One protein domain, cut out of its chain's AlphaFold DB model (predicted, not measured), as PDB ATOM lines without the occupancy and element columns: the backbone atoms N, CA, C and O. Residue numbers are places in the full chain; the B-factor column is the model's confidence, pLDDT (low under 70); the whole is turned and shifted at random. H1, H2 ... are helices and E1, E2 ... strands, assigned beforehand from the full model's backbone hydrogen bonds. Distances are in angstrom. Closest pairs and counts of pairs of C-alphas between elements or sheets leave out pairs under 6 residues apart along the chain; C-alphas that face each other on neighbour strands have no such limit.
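Overview. This is residues 10 to 36, 45 to 106 and 116 to 131 of the 134 residues of an uncharacterized protein of Acaryochloris marina (strain MBIC 11017) (UniProt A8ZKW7). A narrow, twisted ribbon of three antiparallel strands has helices at both ends: H1 and H2 pack on the sheet at one end, near the start of E1 and E2 and the end of E3, while H3 and H4 extend beyond the other end as a loose V. Residues 99 to 104, which include the last turn of H4, stick out from the rest. The printed part has 105 residues with four named helices and three named strands, in the order H1 E1 H2 E2 H3 H4 E3, and the sheet runs E1 E3 E2. The class is mixed, helices and strands; the whole is loose, with a radius of gyration of the C-alphas of 17.1 A and spans of 49 by 33 by 24 A.

Arrangement. Begin at H1, residues 10 to 20, which is on the sheet of E1, residues 26 to 33, E3, residues 120 to 130, and E2, residues 57 to 68. It lies over E3 at a height over the sheet of 8.7 A, and its closest C-alphas to E3 are those of Ala 18 and Ala 130, 5.3 A apart. E1 and E3 are antiparallel at 153 degrees; look for N 28 and O 126, 2.8 A apart. Past the cut, H2, residues 46 to 53, runs along the strands at 16 degrees to E2 on the local plane; its closest C-alphas to E2 are those of Leu 51 and Ile 57, 5.8 A apart. H1 and H2 are on one face of the sheet, two layers with helices over one face. They only just touch, with 3 pairs of C-alphas within 8 A, the closest those of Gln 11 and Phe 47 at 6.7 A, at a steep tilt of 47 degrees. E2 bends by 73 degrees at residue 60 and is antiparallel to E3 at 163 degrees, with N 63 and O 125 2.9 A apart. H3, residues 70 to 80, only grazes the sheet with residues 70 to 71. H4, residues 88 to 101, is not on the sheet; it is close to H3 but not clearly touching, the closest C-alphas being those of Tyr 79 and Trp 94 at 6.9 A, at a steep tilt of 58 degrees, opposite ways. In H1, H3 and H4 every O i to N i+4 pair is within hydrogen-bond range; in H2 3 of 4 are.

Along the chain. Find C-alpha 10 at (2.723, 22.042, -40.667), where H1 begins its 15.5 A. E1 measures 23.4 A and E2 27.7 A. H4, 20.2 A long, ends at C-alpha 101, (21.026, 22.861, -39.902). E3 runs 30.7 A to C-alpha 130 at (-11.056, 23.920, -36.259).

Size, cuts and confidence. The C-alphas farthest apart are those of Gly 55 and Ser 84, 50.2 A. Residues 37 to 44 and 107 to 115 are not printed, with C-alpha gaps of 19.1 A and 21.4 A. Of the links printed whole, none is long. Confidence is under 70 at residues 36, 86, 102 to 106 and 116 to 119.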
ATOM      1  N   ILE A  10       3.100  21.177 -41.795       87.69
ATOM      2  CA  ILE A  10       2.723  22.042 -40.667       87.69
ATOM      3  C   ILE A  10       1.206  22.247 -40.634       87.69
ATOM      4  O   ILE A  10       0.580  22.079 -39.591       87.69
ATOM      5  N   GLN A  11       0.597  22.555 -41.783       91.31
ATOM      6  CA  GLN A  11      -0.855  22.712 -41.894       91.31
ATOM      7  C   GLN A  11      -1.595  21.427 -41.498       91.31
ATOM      8  O   GLN A  11      -2.593  21.480 -40.780       91.31
ATOM      9  N   LEU A  12      -1.086  20.262 -41.913       91.19
ATOM     10  CA  LEU A  12      -1.651  18.967 -41.536       91.19
ATOM     11  C   LEU A  12      -1.559  18.701 -40.030       91.19
ATOM     12  O   LEU A  12      -2.529  18.208 -39.455       91.19
ATOM     13  N   GLU A  13      -0.437  19.025 -39.384       90.94
ATOM     14  CA  GLU A  13      -0.300  18.873 -37.929       90.94
ATOM     15  C   GLU A  13      -1.226  19.826 -37.167       90.94
ATOM     16  O   GLU A  13      -1.925  19.387 -36.254       90.94
ATOM     17  N   ILE A  14      -1.335  21.091 -37.591       90.56
ATOM     18  CA  ILE A  14      -2.281  22.057 -37.005       90.56
ATOM     19  C   ILE A  14      -3.706  21.499 -37.045       90.56
ATOM     20  O   ILE A  14      -4.395  21.460 -36.023       90.56
ATOM     21  N   LEU A  15      -4.146  21.013 -38.210       90.31
ATOM     22  CA  LEU A  15      -5.485  20.447 -38.370       90.31
ATOM     23  C   LEU A  15      -5.664  19.143 -37.588       90.31
ATOM     24  O   LEU A  15      -6.749  18.892 -37.060       90.31
ATOM     25  N   ARG A  16      -4.620  18.313 -37.486       90.31
ATOM     26  CA  ARG A  16      -4.654  17.083 -36.691       90.31
ATOM     27  C   ARG A  16      -4.878  17.400 -35.216       90.31
ATOM     28  O   ARG A  16      -5.779  16.815 -34.618       90.31
ATOM     29  N   VAL A  17      -4.112  18.335 -34.652       89.44
ATOM     30  CA  VAL A  17      -4.263  18.767 -33.253       89.44
ATOM     31  C   VAL A  17      -5.639  19.401 -33.041       89.44
ATOM     32  O   VAL A  17      -6.359  19.011 -32.123       89.44
ATOM     33  N   ALA A  18      -6.073  20.284 -33.942       88.06
ATOM     34  CA  ALA A  18      -7.384  20.929 -33.861       88.06
ATOM     35  C   ALA A  18      -8.560  19.946 -33.928       88.06
ATOM     36  O   ALA A  18      -9.571  20.139 -33.253       88.06
ATOM     37  N   LYS A  19      -8.426  18.861 -34.697       85.44
ATOM     38  CA  LYS A  19      -9.427  17.793 -34.758       85.44
ATOM     39  C   LYS A  19      -9.474  16.963 -33.474       85.44
ATOM     40  O   LYS A  19     -10.561  16.565 -33.061       85.44
ATOM     41  N   LEU A  20      -8.321  16.680 -32.864       87.38
ATOM     42  CA  LEU A  20      -8.247  15.938 -31.601       87.38
ATOM     43  C   LEU A  20      -8.857  16.737 -30.440       87.38
ATOM     44  O   LEU A  20      -9.532  16.156 -29.595       87.38
ATOM     45  N   SER A  21      -8.698  18.060 -30.458       83.81
ATOM     46  CA  SER A  21      -9.254  18.999 -29.474       83.81
ATOM     47  C   SER A  21     -10.547  19.665 -29.966       83.81
ATOM     48  O   SER A  21     -10.749  20.869 -29.820       83.81
ATOM     49  N   SER A  22     -11.423  18.885 -30.606       76.75
ATOM     50  CA  SER A  22     -12.641  19.376 -31.260       76.75
ATOM     51  C   SER A  22     -13.499  20.263 -30.344       76.75
ATOM     52  O   SER A  22     -14.098  19.781 -29.385       76.75
ATOM     53  N   GLY A  23     -13.633  21.542 -30.707       76.06
ATOM     54  CA  GLY A  23     -14.443  22.534 -29.988       76.06
ATOM     55  C   GLY A  23     -13.663  23.386 -28.981       76.06
ATOM     56  O   GLY A  23     -14.205  24.373 -28.483       76.06
ATOM     57  N   GLU A  24     -12.399  23.059 -28.722       86.88
ATOM     58  CA  GLU A  24     -11.518  23.851 -27.867       86.88
ATOM     59  C   GLU A  24     -10.810  24.954 -28.665       86.88
ATOM     60  O   GLU A  24     -10.571  24.835 -29.869       86.88
ATOM     61  N   MET A  25     -10.465  26.045 -27.977       90.75
ATOM     62  CA  MET A  25      -9.534  27.034 -28.516       90.75
ATOM     63  C   MET A  25      -8.106  26.577 -28.241       90.75
ATOM     64  O   MET A  25      -7.718  26.388 -27.089       90.75
ATOM     65  N   LEU A  26      -7.325  26.451 -29.304       92.81
ATOM     66  CA  LEU A  26      -5.913  26.111 -29.268       92.81
ATOM     67  C   LEU A  26      -5.052  27.362 -29.383       92.81
ATOM     68  O   LEU A  26      -5.447  28.336 -30.023       92.81
ATOM     69  N   ASN A  27      -3.862  27.311 -28.786       92.38
ATOM     70  CA  ASN A  27      -2.848  28.345 -28.946       92.38
ATOM     71  C   ASN A  27      -1.807  27.879 -29.970       92.38
ATOM     72  O   ASN A  27      -1.277  26.774 -29.852       92.38
ATOM     73  N   LEU A  28      -1.494  28.732 -30.939       90.88
ATOM     74  CA  LEU A  28      -0.345  28.607 -31.826       90.88
ATOM     75  C   LEU A  28       0.622  29.738 -31.481       90.88
ATOM     76  O   LEU A  28       0.205  30.890 -31.415       90.88
ATOM     77  N   SER A  29       1.886  29.410 -31.235       90.25
ATOM     78  CA  SER A  29       2.948  30.386 -30.985       90.25
ATOM     79  C   SER A  29       3.998  30.216 -32.070       90.25
ATOM     80  O   SER A  29       4.431  29.093 -32.329       90.25
ATOM     81  N   LEU A  30       4.333  31.308 -32.748       88.31
ATOM     82  CA  LEU A  30       5.298  31.335 -33.838       88.31
ATOM     83  C   LEU A  30       6.362  32.379 -33.550       88.31
ATOM     84  O   LEU A  30       6.069  33.436 -32.993       88.31
ATOM     85  N   GLU A  31       7.580  32.080 -33.977       86.81
ATOM     86  CA  GLU A  31       8.720  32.976 -33.858       86.81
ATOM     87  C   GLU A  31       9.145  33.441 -35.248       86.81
ATOM     88  O   GLU A  31       9.228  32.643 -36.183       86.81
ATOM     89  N   ALA A  32       9.419  34.736 -35.376       81.75
ATOM     90  CA  ALA A  32       9.989  35.338 -36.570       81.75
ATOM     91  C   ALA A  32      11.180  36.229 -36.188       81.75
ATOM     92  O   ALA A  32      11.136  36.900 -35.151       81.75
ATOM     93  N   PRO A  33      12.255  36.256 -36.995       77.62
ATOM     94  CA  PRO A  33      13.387  37.133 -36.730       77.62
ATOM     95  C   PRO A  33      12.954  38.606 -36.757       77.62
ATOM     96  O   PRO A  33      12.044  38.988 -37.491       77.62
ATOM     97  N   ILE A  34      13.617  39.439 -35.954       80.06
ATOM     98  CA  ILE A  34      13.479  40.896 -36.049       80.06
ATOM     99  C   ILE A  34      14.452  41.378 -37.127       80.06
ATOM    100  O   ILE A  34      15.667  41.350 -36.923       80.06
ATOM    101  N   GLU A  35      13.924  41.810 -38.270       76.19
ATOM    102  CA  GLU A  35      14.711  42.434 -39.335       76.19
ATOM    103  C   GLU A  35      14.837  43.946 -39.090       76.19
ATOM    104  O   GLU A  35      13.911  44.597 -38.598       76.19
ATOM    105  N   GLN A  36      16.010  44.520 -39.390       58.94
ATOM    106  CA  GLN A  36      16.211  45.966 -39.263       58.94
ATOM    107  C   GLN A  36      15.269  46.685 -40.239       58.94
ATOM    108  O   GLN A  36      15.241  46.355 -41.418       58.94
ATOM    109  N   PRO A  45       0.881  34.540 -40.936       87.44
ATOM    110  CA  PRO A  45       1.772  33.759 -41.774       87.44
ATOM    111  C   PRO A  45       0.970  33.075 -42.877       87.44
ATOM    112  O   PRO A  45      -0.132  32.579 -42.629       87.44
ATOM    113  N   GLN A  46       1.533  33.011 -44.082       89.56
ATOM    114  CA  GLN A  46       0.822  32.527 -45.265       89.56
ATOM    115  C   GLN A  46       0.150  31.165 -45.033       89.56
ATOM    116  O   GLN A  46      -1.021  30.991 -45.353       89.56
ATOM    117  N   PHE A  47       0.851  30.220 -44.401       88.75
ATOM    118  CA  PHE A  47       0.307  28.887 -44.148       88.75
ATOM    119  C   PHE A  47      -0.903  28.892 -43.196       88.75
ATOM    120  O   PHE A  47      -1.738  27.996 -43.288       88.75
ATOM    121  N   VAL A  48      -1.012  29.870 -42.288       91.00
ATOM    122  CA  VAL A  48      -2.187  30.058 -41.418       91.00
ATOM    123  C   VAL A  48      -3.304  30.736 -42.201       91.00
ATOM    124  O   VAL A  48      -4.447  30.292 -42.127       91.00
ATOM    125  N   GLN A  49      -2.975  31.775 -42.976       91.94
ATOM    126  CA  GLN A  49      -3.950  32.495 -43.791       91.94
ATOM    127  C   GLN A  49      -4.655  31.556 -44.777       91.94
ATOM    128  O   GLN A  49      -5.874  31.578 -44.864       91.94
ATOM    129  N   GLU A  50      -3.920  30.656 -45.431       92.81
ATOM    130  CA  GLU A  50      -4.495  29.646 -46.331       92.81
ATOM    131  C   GLU A  50      -5.513  28.732 -45.624       92.81
ATOM    132  O   GLU A  50      -6.567  28.427 -46.178       92.81
ATOM    133  N   LEU A  51      -5.248  28.326 -44.375       92.12
ATOM    134  CA  LEU A  51      -6.190  27.519 -43.591       92.12
ATOM    135  C   LEU A  51      -7.465  28.293 -43.233       92.12
ATOM    136  O   LEU A  51      -8.544  27.699 -43.189       92.12
ATOM    137  N   VAL A  52      -7.341  29.597 -42.973       91.81
ATOM    138  CA  VAL A  52      -8.480  30.497 -42.734       91.81
ATOM    139  C   VAL A  52      -9.280  30.692 -44.021       91.81
ATOM    140  O   VAL A  52     -10.500  30.547 -44.009       91.81
ATOM    141  N   ASP A  53      -8.606  30.944 -45.143       91.81
ATOM    142  CA  ASP A  53      -9.225  31.176 -46.450       91.81
ATOM    143  C   ASP A  53      -9.977  29.937 -46.958       91.81
ATOM    144  O   ASP A  53     -11.041  30.049 -47.571       91.81
ATOM    145  N   TRP A  54      -9.468  28.738 -46.662       90.69
ATOM    146  CA  TRP A  54     -10.163  27.476 -46.933       90.69
ATOM    147  C   TRP A  54     -11.266  27.146 -45.922       90.69
ATOM    148  O   TRP A  54     -11.942  26.126 -46.076       90.69
ATOM    149  N   GLY A  55     -11.462  27.975 -44.895       89.75
ATOM    150  CA  GLY A  55     -12.462  27.758 -43.855       89.75
ATOM    151  C   GLY A  55     -12.199  26.501 -43.029       89.75
ATOM    152  O   GLY A  55     -13.143  25.861 -42.581       89.75
ATOM    153  N   LEU A  56     -10.932  26.107 -42.865       90.06
ATOM    154  CA  LEU A  56     -10.540  24.938 -42.073       90.06
ATOM    155  C   LEU A  56     -10.307  25.302 -40.605       90.06
ATOM    156  O   LEU A  56     -10.526  24.473 -39.717       90.06
ATOM    157  N   ILE A  57      -9.893  26.543 -40.343       91.75
ATOM    158  CA  ILE A  57      -9.746  27.098 -38.997       91.75
ATOM    159  C   ILE A  57     -10.344  28.502 -38.911       91.75
ATOM    160  O   ILE A  57     -10.433  29.223 -39.899       91.75
ATOM    161  N   GLU A  58     -10.689  28.907 -37.695       91.81
ATOM    162  CA  GLU A  58     -11.026  30.286 -37.344       91.81
ATOM    163  C   GLU A  58     -10.013  30.801 -36.323       91.81
ATOM    164  O   GLU A  58      -9.793  30.147 -35.299       91.81
ATOM    165  N   VAL A  59      -9.430  31.976 -36.574       91.50
ATOM    166  CA  VAL A  59      -8.530  32.670 -35.639       91.50
ATOM    167  C   VAL A  59      -9.310  33.755 -34.892       91.50
ATOM    168  O   VAL A  59      -9.988  34.581 -35.495       91.50
ATOM    169  N   TYR A  60      -9.216  33.746 -33.565       90.38
ATOM    170  CA  TYR A  60      -9.983  34.598 -32.645       90.38
ATOM    171  C   TYR A  60      -9.175  35.748 -32.076       90.38
ATOM    172  O   TYR A  60      -9.701  36.812 -31.754       90.38
ATOM    173  N   PHE A  61      -7.897  35.488 -31.863       88.44
ATOM    174  CA  PHE A  61      -6.995  36.396 -31.196       88.44
ATOM    175  C   PHE A  61      -5.637  36.255 -31.849       88.44
ATOM    176  O   PHE A  61      -5.196  35.133 -32.090       88.44
ATOM    177  N   LYS A  62      -5.002  37.391 -32.106       90.44
ATOM    178  CA  LYS A  62      -3.611  37.492 -32.519       90.44
ATOM    179  C   LYS A  62      -2.954  38.551 -31.646       90.44
ATOM    180  O   LYS A  62      -3.463  39.668 -31.543       90.44
ATOM    181  N   HIS A  63      -1.828  38.203 -31.047       91.56
ATOM    182  CA  HIS A  63      -0.978  39.126 -30.318       91.56
ATOM    183  C   HIS A  63       0.460  38.963 -30.777       91.56
ATOM    184  O   HIS A  63       0.952  37.847 -30.898       91.56
ATOM    185  N   VAL A  64       1.114  40.088 -31.035       91.94
ATOM    186  CA  VAL A  64       2.513  40.130 -31.446       91.94
ATOM    187  C   VAL A  64       3.272  40.951 -30.423       91.94
ATOM    188  O   VAL A  64       2.866  42.068 -30.100       91.94
ATOM    189  N   HIS A  65       4.355  40.386 -29.908       91.25
ATOM    190  CA  HIS A  65       5.238  41.041 -28.955       91.25
ATOM    191  C   HIS A  65       6.690  40.642 -29.216       91.25
ATOM    192  O   HIS A  65       6.960  39.691 -29.947       91.25
ATOM    193  N   ILE A  66       7.621  41.388 -28.628       88.94
ATOM    194  CA  ILE A  66       9.034  41.015 -28.613       88.94
ATOM    195  C   ILE A  66       9.250  40.044 -27.454       88.94
ATOM    196  O   ILE A  66       8.831  40.322 -26.328       88.94
ATOM    197  N   GLY A  67       9.899  38.918 -27.731       86.75
ATOM    198  CA  GLY A  67      10.268  37.923 -26.731       86.75
ATOM    199  C   GLY A  67      11.592  37.250 -27.073       86.75
ATOM    200  O   GLY A  67      12.115  37.399 -28.173       86.75
ATOM    201  N   THR A  68      12.152  36.505 -26.128       83.19
ATOM    202  CA  THR A  68      13.330  35.662 -26.382       83.19
ATOM    203  C   THR A  68      12.921  34.394 -27.125       83.19
ATOM    204  O   THR A  68      11.933  33.774 -26.726       83.19
ATOM    205  N   SER A  69      13.699  33.968 -28.124       83.19
ATOM    206  CA  SER A  69      13.420  32.731 -28.869       83.19
ATOM    207  C   SER A  69      13.398  31.499 -27.956       83.19
ATOM    208  O   SER A  69      14.426  31.117 -27.390       83.19
ATOM    209  N   ARG A  70      12.232  30.854 -27.833       84.31
ATOM    210  CA  ARG A  70      12.084  29.562 -27.152       84.31
ATOM    211  C   ARG A  70      12.689  28.443 -27.975       84.31
ATOM    212  O   ARG A  70      13.308  27.557 -27.405       84.31
ATOM    213  N   PHE A  71      12.580  28.512 -29.300       81.31
ATOM    214  CA  PHE A  71      13.198  27.517 -30.175       81.31
ATOM    215  C   PHE A  71      14.713  27.409 -29.935       81.31
ATOM    216  O   PHE A  71      15.250  26.311 -29.780       81.31
ATOM    217  N   GLN A  72      15.401  28.549 -29.817       78.69
ATOM    218  CA  GLN A  72      16.821  28.565 -29.468       78.69
ATOM    219  C   GLN A  72      17.076  28.104 -28.027       78.69
ATOM    220  O   GLN A  72      18.049  27.392 -27.786       78.69
ATOM    221  N   GLN A  73      16.220  28.495 -27.075       81.62
ATOM    222  CA  GLN A  73      16.321  28.063 -25.675       81.62
ATOM    223  C   GLN A  73      16.250  26.548 -25.537       81.62
ATOM    224  O   GLN A  73      17.105  25.963 -24.874       81.62
ATOM    225  N   ASP A  74      15.265  25.929 -26.179       85.19
ATOM    226  CA  ASP A  74      15.032  24.492 -26.121       85.19
ATOM    227  C   ASP A  74      16.180  23.735 -26.800       85.19
ATOM    228  O   ASP A  74      16.730  22.805 -26.213       85.19
ATOM    229  N   SER A  75      16.627  24.197 -27.975       84.19
ATOM    230  CA  SER A  75      17.779  23.607 -28.672       84.19
ATOM    231  C   SER A  75      19.074  23.710 -27.856       84.19
ATOM    232  O   SER A  75      19.836  22.748 -27.763       84.19
ATOM    233  N   TRP A  76      19.330  24.857 -27.222       83.25
ATOM    234  CA  TRP A  76      20.497  25.021 -26.357       83.25
ATOM    235  C   TRP A  76      20.406  24.164 -25.093       83.25
ATOM    236  O   TRP A  76      21.407  23.587 -24.661       83.25
ATOM    237  N   ALA A  77      19.219  24.075 -24.490       83.50
ATOM    238  CA  ALA A  77      18.982  23.237 -23.323       83.50
ATOM    239  C   ALA A  77      19.211  21.754 -23.645       83.50
ATOM    240  O   ALA A  77      19.849  21.059 -22.854       83.50
ATOM    241  N   GLU A  78      18.758  21.294 -24.813       86.38
ATOM    242  CA  GLU A  78      19.010  19.943 -25.315       86.38
ATOM    243  C   GLU A  78      20.508  19.696 -25.525       86.38
ATOM    244  O   GLU A  78      21.047  18.729 -24.992       86.38
ATOM    245  N   TYR A  79      21.216  20.618 -26.183       84.56
ATOM    246  CA  TYR A  79      22.670  20.530 -26.352       84.56
ATOM    247  C   TYR A  79      23.423  20.477 -25.013       84.56
ATOM    248  O   TYR A  79      24.407  19.753 -24.854       84.56
ATOM    249  N   CYS A  80      22.960  21.240 -24.022       83.31
ATOM    250  CA  CYS A  80      23.564  21.273 -22.695       83.31
ATOM    251  C   CYS A  80      23.291  20.031 -21.848       83.31
ATOM    252  O   CYS A  80      23.993  19.852 -20.851       83.31
ATOM    253  N   ALA A  81      22.309  19.196 -22.197       85.44
ATOM    254  CA  ALA A  81      21.906  18.056 -21.376       85.44
ATOM    255  C   ALA A  81      23.070  17.084 -21.100       85.44
ATOM    256  O   ALA A  81      23.159  16.526 -20.005       85.44
ATOM    257  N   ASP A  82      23.996  16.956 -22.052       80.12
ATOM    258  CA  ASP A  82      25.163  16.070 -21.969       80.12
ATOM    259  C   ASP A  82      26.449  16.775 -21.493       80.12
ATOM    260  O   ASP A  82      27.512  16.155 -21.363       80.12
ATOM    261  N   LEU A  83      26.387  18.080 -21.210       80.94
ATOM    262  CA  LEU A  83      27.542  18.861 -20.779       80.94
ATOM    263  C   LEU A  83      27.642  18.916 -19.254       80.94
ATOM    264  O   LEU A  83      26.705  19.279 -18.553       80.94
ATOM    265  N   SER A  84      28.843  18.650 -18.728       76.06
ATOM    266  CA  SER A  84      29.120  18.798 -17.289       76.06
ATOM    267  C   SER A  84      28.909  20.232 -16.781       76.06
ATOM    268  O   SER A  84      28.418  20.411 -15.669       76.06
ATOM    269  N   LEU A  85      29.259  21.240 -17.591       71.44
ATOM    270  CA  LEU A  85      28.976  22.660 -17.376       71.44
ATOM    271  C   LEU A  85      28.899  23.389 -18.735       71.44
ATOM    272  O   LEU A  85      29.778  23.172 -19.579       71.44
ATOM    273  N   PRO A  86      27.929  24.299 -18.941       69.94
ATOM    274  CA  PRO A  86      27.915  25.183 -20.104       69.94
ATOM    275  C   PRO A  86      29.168  26.074 -20.135       69.94
ATOM    276  O   PRO A  86      29.581  26.625 -19.114       69.94
ATOM    277  N   SER A  87      29.785  26.230 -21.308       78.00
ATOM    278  CA  SER A  87      30.964  27.086 -21.509       78.00
ATOM    279  C   SER A  87      30.842  27.894 -22.800       78.00
ATOM    280  O   SER A  87      30.127  27.489 -23.712       78.00
ATOM    281  N   ILE A  88      31.591  28.998 -22.914       74.69
ATOM    282  CA  ILE A  88      31.622  29.839 -24.129       74.69
ATOM    283  C   ILE A  88      31.981  29.006 -25.368       74.69
ATOM    284  O   ILE A  88      31.376  29.156 -26.422       74.69
ATOM    285  N   ARG A  89      32.915  28.061 -25.226       80.69
ATOM    286  CA  ARG A  89      33.305  27.164 -26.317       80.69
ATOM    287  C   ARG A  89      32.178  26.213 -26.726       80.69
ATOM    288  O   ARG A  89      32.001  25.961 -27.909       80.69
ATOM    289  N   ALA A  90      31.441  25.673 -25.756       80.62
ATOM    290  CA  ALA A  90      30.296  24.808 -26.030       80.62
ATOM    291  C   ALA A  90      29.178  25.579 -26.752       80.62
ATOM    292  O   ALA A  90      28.589  25.074 -27.700       80.62
ATOM    293  N   TRP A  91      28.960  26.834 -26.359       78.12
ATOM    294  CA  TRP A  91      28.029  27.735 -27.032       78.12
ATOM    295  C   TRP A  91      28.414  28.010 -28.489       78.12
ATOM    296  O   TRP A  91      27.575  27.917 -29.381       78.12
ATOM    297  N   GLU A  92      29.682  28.329 -28.754       78.75
ATOM    298  CA  GLU A  92      30.161  28.578 -30.120       78.75
ATOM    299  C   GLU A  92      29.988  27.358 -31.032       78.75
ATOM    300  O   GLU A  92      29.624  27.524 -32.195       78.75
ATOM    301  N   LEU A  93      30.217  26.152 -30.501       84.56
ATOM    302  CA  LEU A  93      30.031  24.895 -31.229       84.56
ATOM    303  C   LEU A  93      28.556  24.645 -31.547       84.56
ATOM    304  O   LEU A  93      28.217  24.503 -32.720       84.56
ATOM    305  N   TRP A  94      27.687  24.692 -30.533       84.88
ATOM    306  CA  TRP A  94      26.239  24.580 -30.727       84.88
ATOM    307  C   TRP A  94      25.736  25.584 -31.761       84.88
ATOM    308  O   TRP A  94      25.010  25.225 -32.678       84.88
ATOM    309  N   ARG A  95      26.173  26.845 -31.668       77.69
ATOM    310  CA  ARG A  95      25.761  27.889 -32.606       77.69
ATOM    311  C   ARG A  95      26.151  27.540 -34.041       77.69
ATOM    312  O   ARG A  95      25.363  27.784 -34.945       77.69
ATOM    313  N   GLN A  96      27.357  27.022 -34.276       78.56
ATOM    314  CA  GLN A  96      27.791  26.633 -35.622       78.56
ATOM    315  C   GLN A  96      26.958  25.482 -36.182       78.56
ATOM    316  O   GLN A  96      26.553  25.541 -37.343       78.56
ATOM    317  N   GLU A  97      26.680  24.476 -35.356       81.25
ATOM    318  CA  GLU A  97      25.834  23.336 -35.716       81.25
ATOM    319  C   GLU A  97      24.407  23.807 -36.024       81.25
ATOM    320  O   GLU A  97      23.920  23.600 -37.135       81.25
ATOM    321  N   PHE A  98      23.809  24.583 -35.121       77.25
ATOM    322  CA  PHE A  98      22.485  25.174 -35.288       77.25
ATOM    323  C   PHE A  98      22.380  26.036 -36.558       77.25
ATOM    324  O   PHE A  98      21.411  25.914 -37.297       77.25
ATOM    325  N   ILE A  99      23.383  26.868 -36.879       72.19
ATOM    326  CA  ILE A  99      23.424  27.625 -38.150       72.19
ATOM    327  C   ILE A  99      23.393  26.684 -39.353       72.19
ATOM    328  O   ILE A  99      22.698  26.952 -40.333       72.19
ATOM    329  N   SER A 100      24.189  25.617 -39.303       74.31
ATOM    330  CA  SER A 100      24.362  24.709 -40.435       74.31
ATOM    331  C   SER A 100      23.100  23.907 -40.757       74.31
ATOM    332  O   SER A 100      22.860  23.609 -41.926       74.31
ATOM    333  N   GLU A 101      22.274  23.618 -39.752       73.38
ATOM    334  CA  GLU A 101      21.026  22.861 -39.902       73.38
ATOM    335  C   GLU A 101      19.875  23.693 -40.484       73.38
ATOM    336  O   GLU A 101      18.935  23.139 -41.048       73.38
ATOM    337  N   GLN A 102      19.943  25.023 -40.406       69.12
ATOM    338  CA  GLN A 102      18.850  25.919 -40.802       69.12
ATOM    339  C   GLN A 102      18.843  26.278 -42.305       69.12
ATOM    340  O   GLN A 102      18.369  27.352 -42.663       69.12
ATOM    341  N   GLU A 103      19.396  25.419 -43.176       56.09
ATOM    342  CA  GLU A 103      19.408  25.514 -44.657       56.09
ATOM    343  C   GLU A 103      19.269  26.943 -45.235       56.09
ATOM    344  O   GLU A 103      18.323  27.271 -45.950       56.09
ATOM    345  N   GLY A 104      20.230  27.825 -44.943       47.59
ATOM    346  CA  GLY A 104      20.261  29.169 -45.533       47.59
ATOM    347  C   GLY A 104      19.479  30.251 -44.781       47.59
ATOM    348  O   GLY A 104      19.306  31.343 -45.328       47.59
ATOM    349  N   ALA A 105      19.076  30.010 -43.528       48.81
ATOM    350  CA  ALA A 105      18.637  31.070 -42.627       48.81
ATOM    351  C   ALA A 105      19.711  32.165 -42.558       48.81
ATOM    352  O   ALA A 105      20.800  31.996 -42.008       48.81
ATOM    353  N   THR A 106      19.406  33.313 -43.158       44.97
ATOM    354  CA  THR A 106      20.341  34.437 -43.288       44.97
ATOM    355  C   THR A 106      20.578  35.120 -41.942       44.97
ATOM    356  O   THR A 106      21.480  35.948 -41.812       44.97
ATOM    357  N   GLY A 116      23.234  33.673 -22.199       49.06
ATOM    358  CA  GLY A 116      21.888  33.124 -21.981       49.06
ATOM    359  C   GLY A 116      20.787  34.099 -22.406       49.06
ATOM    360  O   GLY A 116      19.607  33.865 -22.161       49.06
ATOM    361  N   GLU A 117      21.176  35.212 -23.025       53.97
ATOM    362  CA  GLU A 117      20.265  36.151 -23.664       53.97
ATOM    363  C   GLU A 117      20.148  35.715 -25.121       53.97
ATOM    364  O   GLU A 117      20.983  36.030 -25.972       53.97
ATOM    365  N   PHE A 118      19.148  34.871 -25.353       64.44
ATOM    366  CA  PHE A 118      18.709  34.471 -26.680       64.44
ATOM    367  C   PHE A 118      18.207  35.691 -27.419       64.44
ATOM    368  O   PHE A 118      17.713  36.642 -26.806       64.44
ATOM    369  N   SER A 119      18.345  35.671 -28.733       68.62
ATOM    370  CA  SER A 119      17.997  36.838 -29.512       68.62
ATOM    371  C   SER A 119      16.512  37.148 -29.403       68.62
ATOM    372  O   SER A 119      15.665  36.251 -29.314       68.62
ATOM    373  N   GLU A 120      16.222  38.442 -29.392       78.75
ATOM    374  CA  GLU A 120      14.858  38.928 -29.460       78.75
ATOM    375  C   GLU A 120      14.263  38.569 -30.822       78.75
ATOM    376  O   GLU A 120      14.874  38.773 -31.874       78.75
ATOM    377  N   VAL A 121      13.066  37.999 -30.778       84.38
ATOM    378  CA  VAL A 121      12.261  37.608 -31.929       84.38
ATOM    379  C   VAL A 121      10.878  38.228 -31.795       84.38
ATOM    380  O   VAL A 121      10.403  38.516 -30.689       84.38
ATOM    381  N   TRP A 122      10.207  38.409 -32.926       87.94
ATOM    382  CA  TRP A 122       8.771  38.618 -32.920       87.94
ATOM    383  C   TRP A 122       8.093  37.303 -32.545       87.94
ATOM    384  O   TRP A 122       8.265  36.295 -33.228       87.94
ATOM    385  N   VAL A 123       7.317  37.321 -31.466       90.00
ATOM    386  CA  VAL A 123       6.478  36.200 -31.047       90.00
ATOM    387  C   VAL A 123       5.041  36.512 -31.436       90.00
ATOM    388  O   VAL A 123       4.438  37.452 -30.913       90.00
ATOM    389  N   GLU A 124       4.491  35.722 -32.355       91.75
ATOM    390  CA  GLU A 124       3.087  35.779 -32.756       91.75
ATOM    391  C   GLU A 124       2.302  34.671 -32.050       91.75
ATOM    392  O   GLU A 124       2.444  33.486 -32.349       91.75
ATOM    393  N   GLU A 125       1.446  35.069 -31.112       93.50
ATOM    394  CA  GLU A 125       0.524  34.179 -30.418       93.50
ATOM    395  C   GLU A 125      -0.873  34.293 -31.017       93.50
ATOM    396  O   GLU A 125      -1.467  35.372 -31.075       93.50
ATOM    397  N   MET A 126      -1.427  33.157 -31.421       93.69
ATOM    398  CA  MET A 126      -2.749  33.059 -32.014       93.69
ATOM    399  C   MET A 126      -3.627  32.091 -31.238       93.69
ATOM    400  O   MET A 126      -3.193  30.996 -30.887       93.69
ATOM    401  N   ARG A 127      -4.891  32.465 -31.030       93.50
ATOM    402  CA  ARG A 127      -5.931  31.522 -30.604       93.50
ATOM    403  C   ARG A 127      -6.788  31.139 -31.780       93.50
ATOM    404  O   ARG A 127      -7.352  32.019 -32.426       93.50
ATOM    405  N   PHE A 128      -6.921  29.846 -32.026       92.62
ATOM    406  CA  PHE A 128      -7.684  29.334 -33.153       92.62
ATOM    407  C   PHE A 128      -8.471  28.080 -32.778       92.62
ATOM    408  O   PHE A 128      -8.225  27.461 -31.745       92.62
ATOM    409  N   ARG A 129      -9.426  27.692 -33.621       91.62
ATOM    410  CA  ARG A 129     -10.118  26.399 -33.530       91.62
ATOM    411  C   ARG A 129     -10.381  25.842 -34.921       91.62
ATOM    412  O   ARG A 129     -10.459  26.610 -35.879       91.62
ATOM    413  N   ALA A 130     -10.565  24.529 -35.025       89.38
ATOM    414  CA  ALA A 130     -11.056  23.920 -36.259       89.38
ATOM    415  C   ALA A 130     -12.499  24.354 -36.545       89.38
ATOM    416  O   ALA A 130     -13.338  24.390 -35.639       89.38
ATOM    417  N   VAL A 131     -12.797  24.610 -37.815       87.12
ATOM    418  CA  VAL A 131     -14.175  24.766 -38.281       87.12
ATOM    419  C   VAL A 131     -14.781  23.373 -38.411       87.12
ATOM    420  O   VAL A 131     -14.291  22.523 -39.155       87.12
TER     421      VAL A 131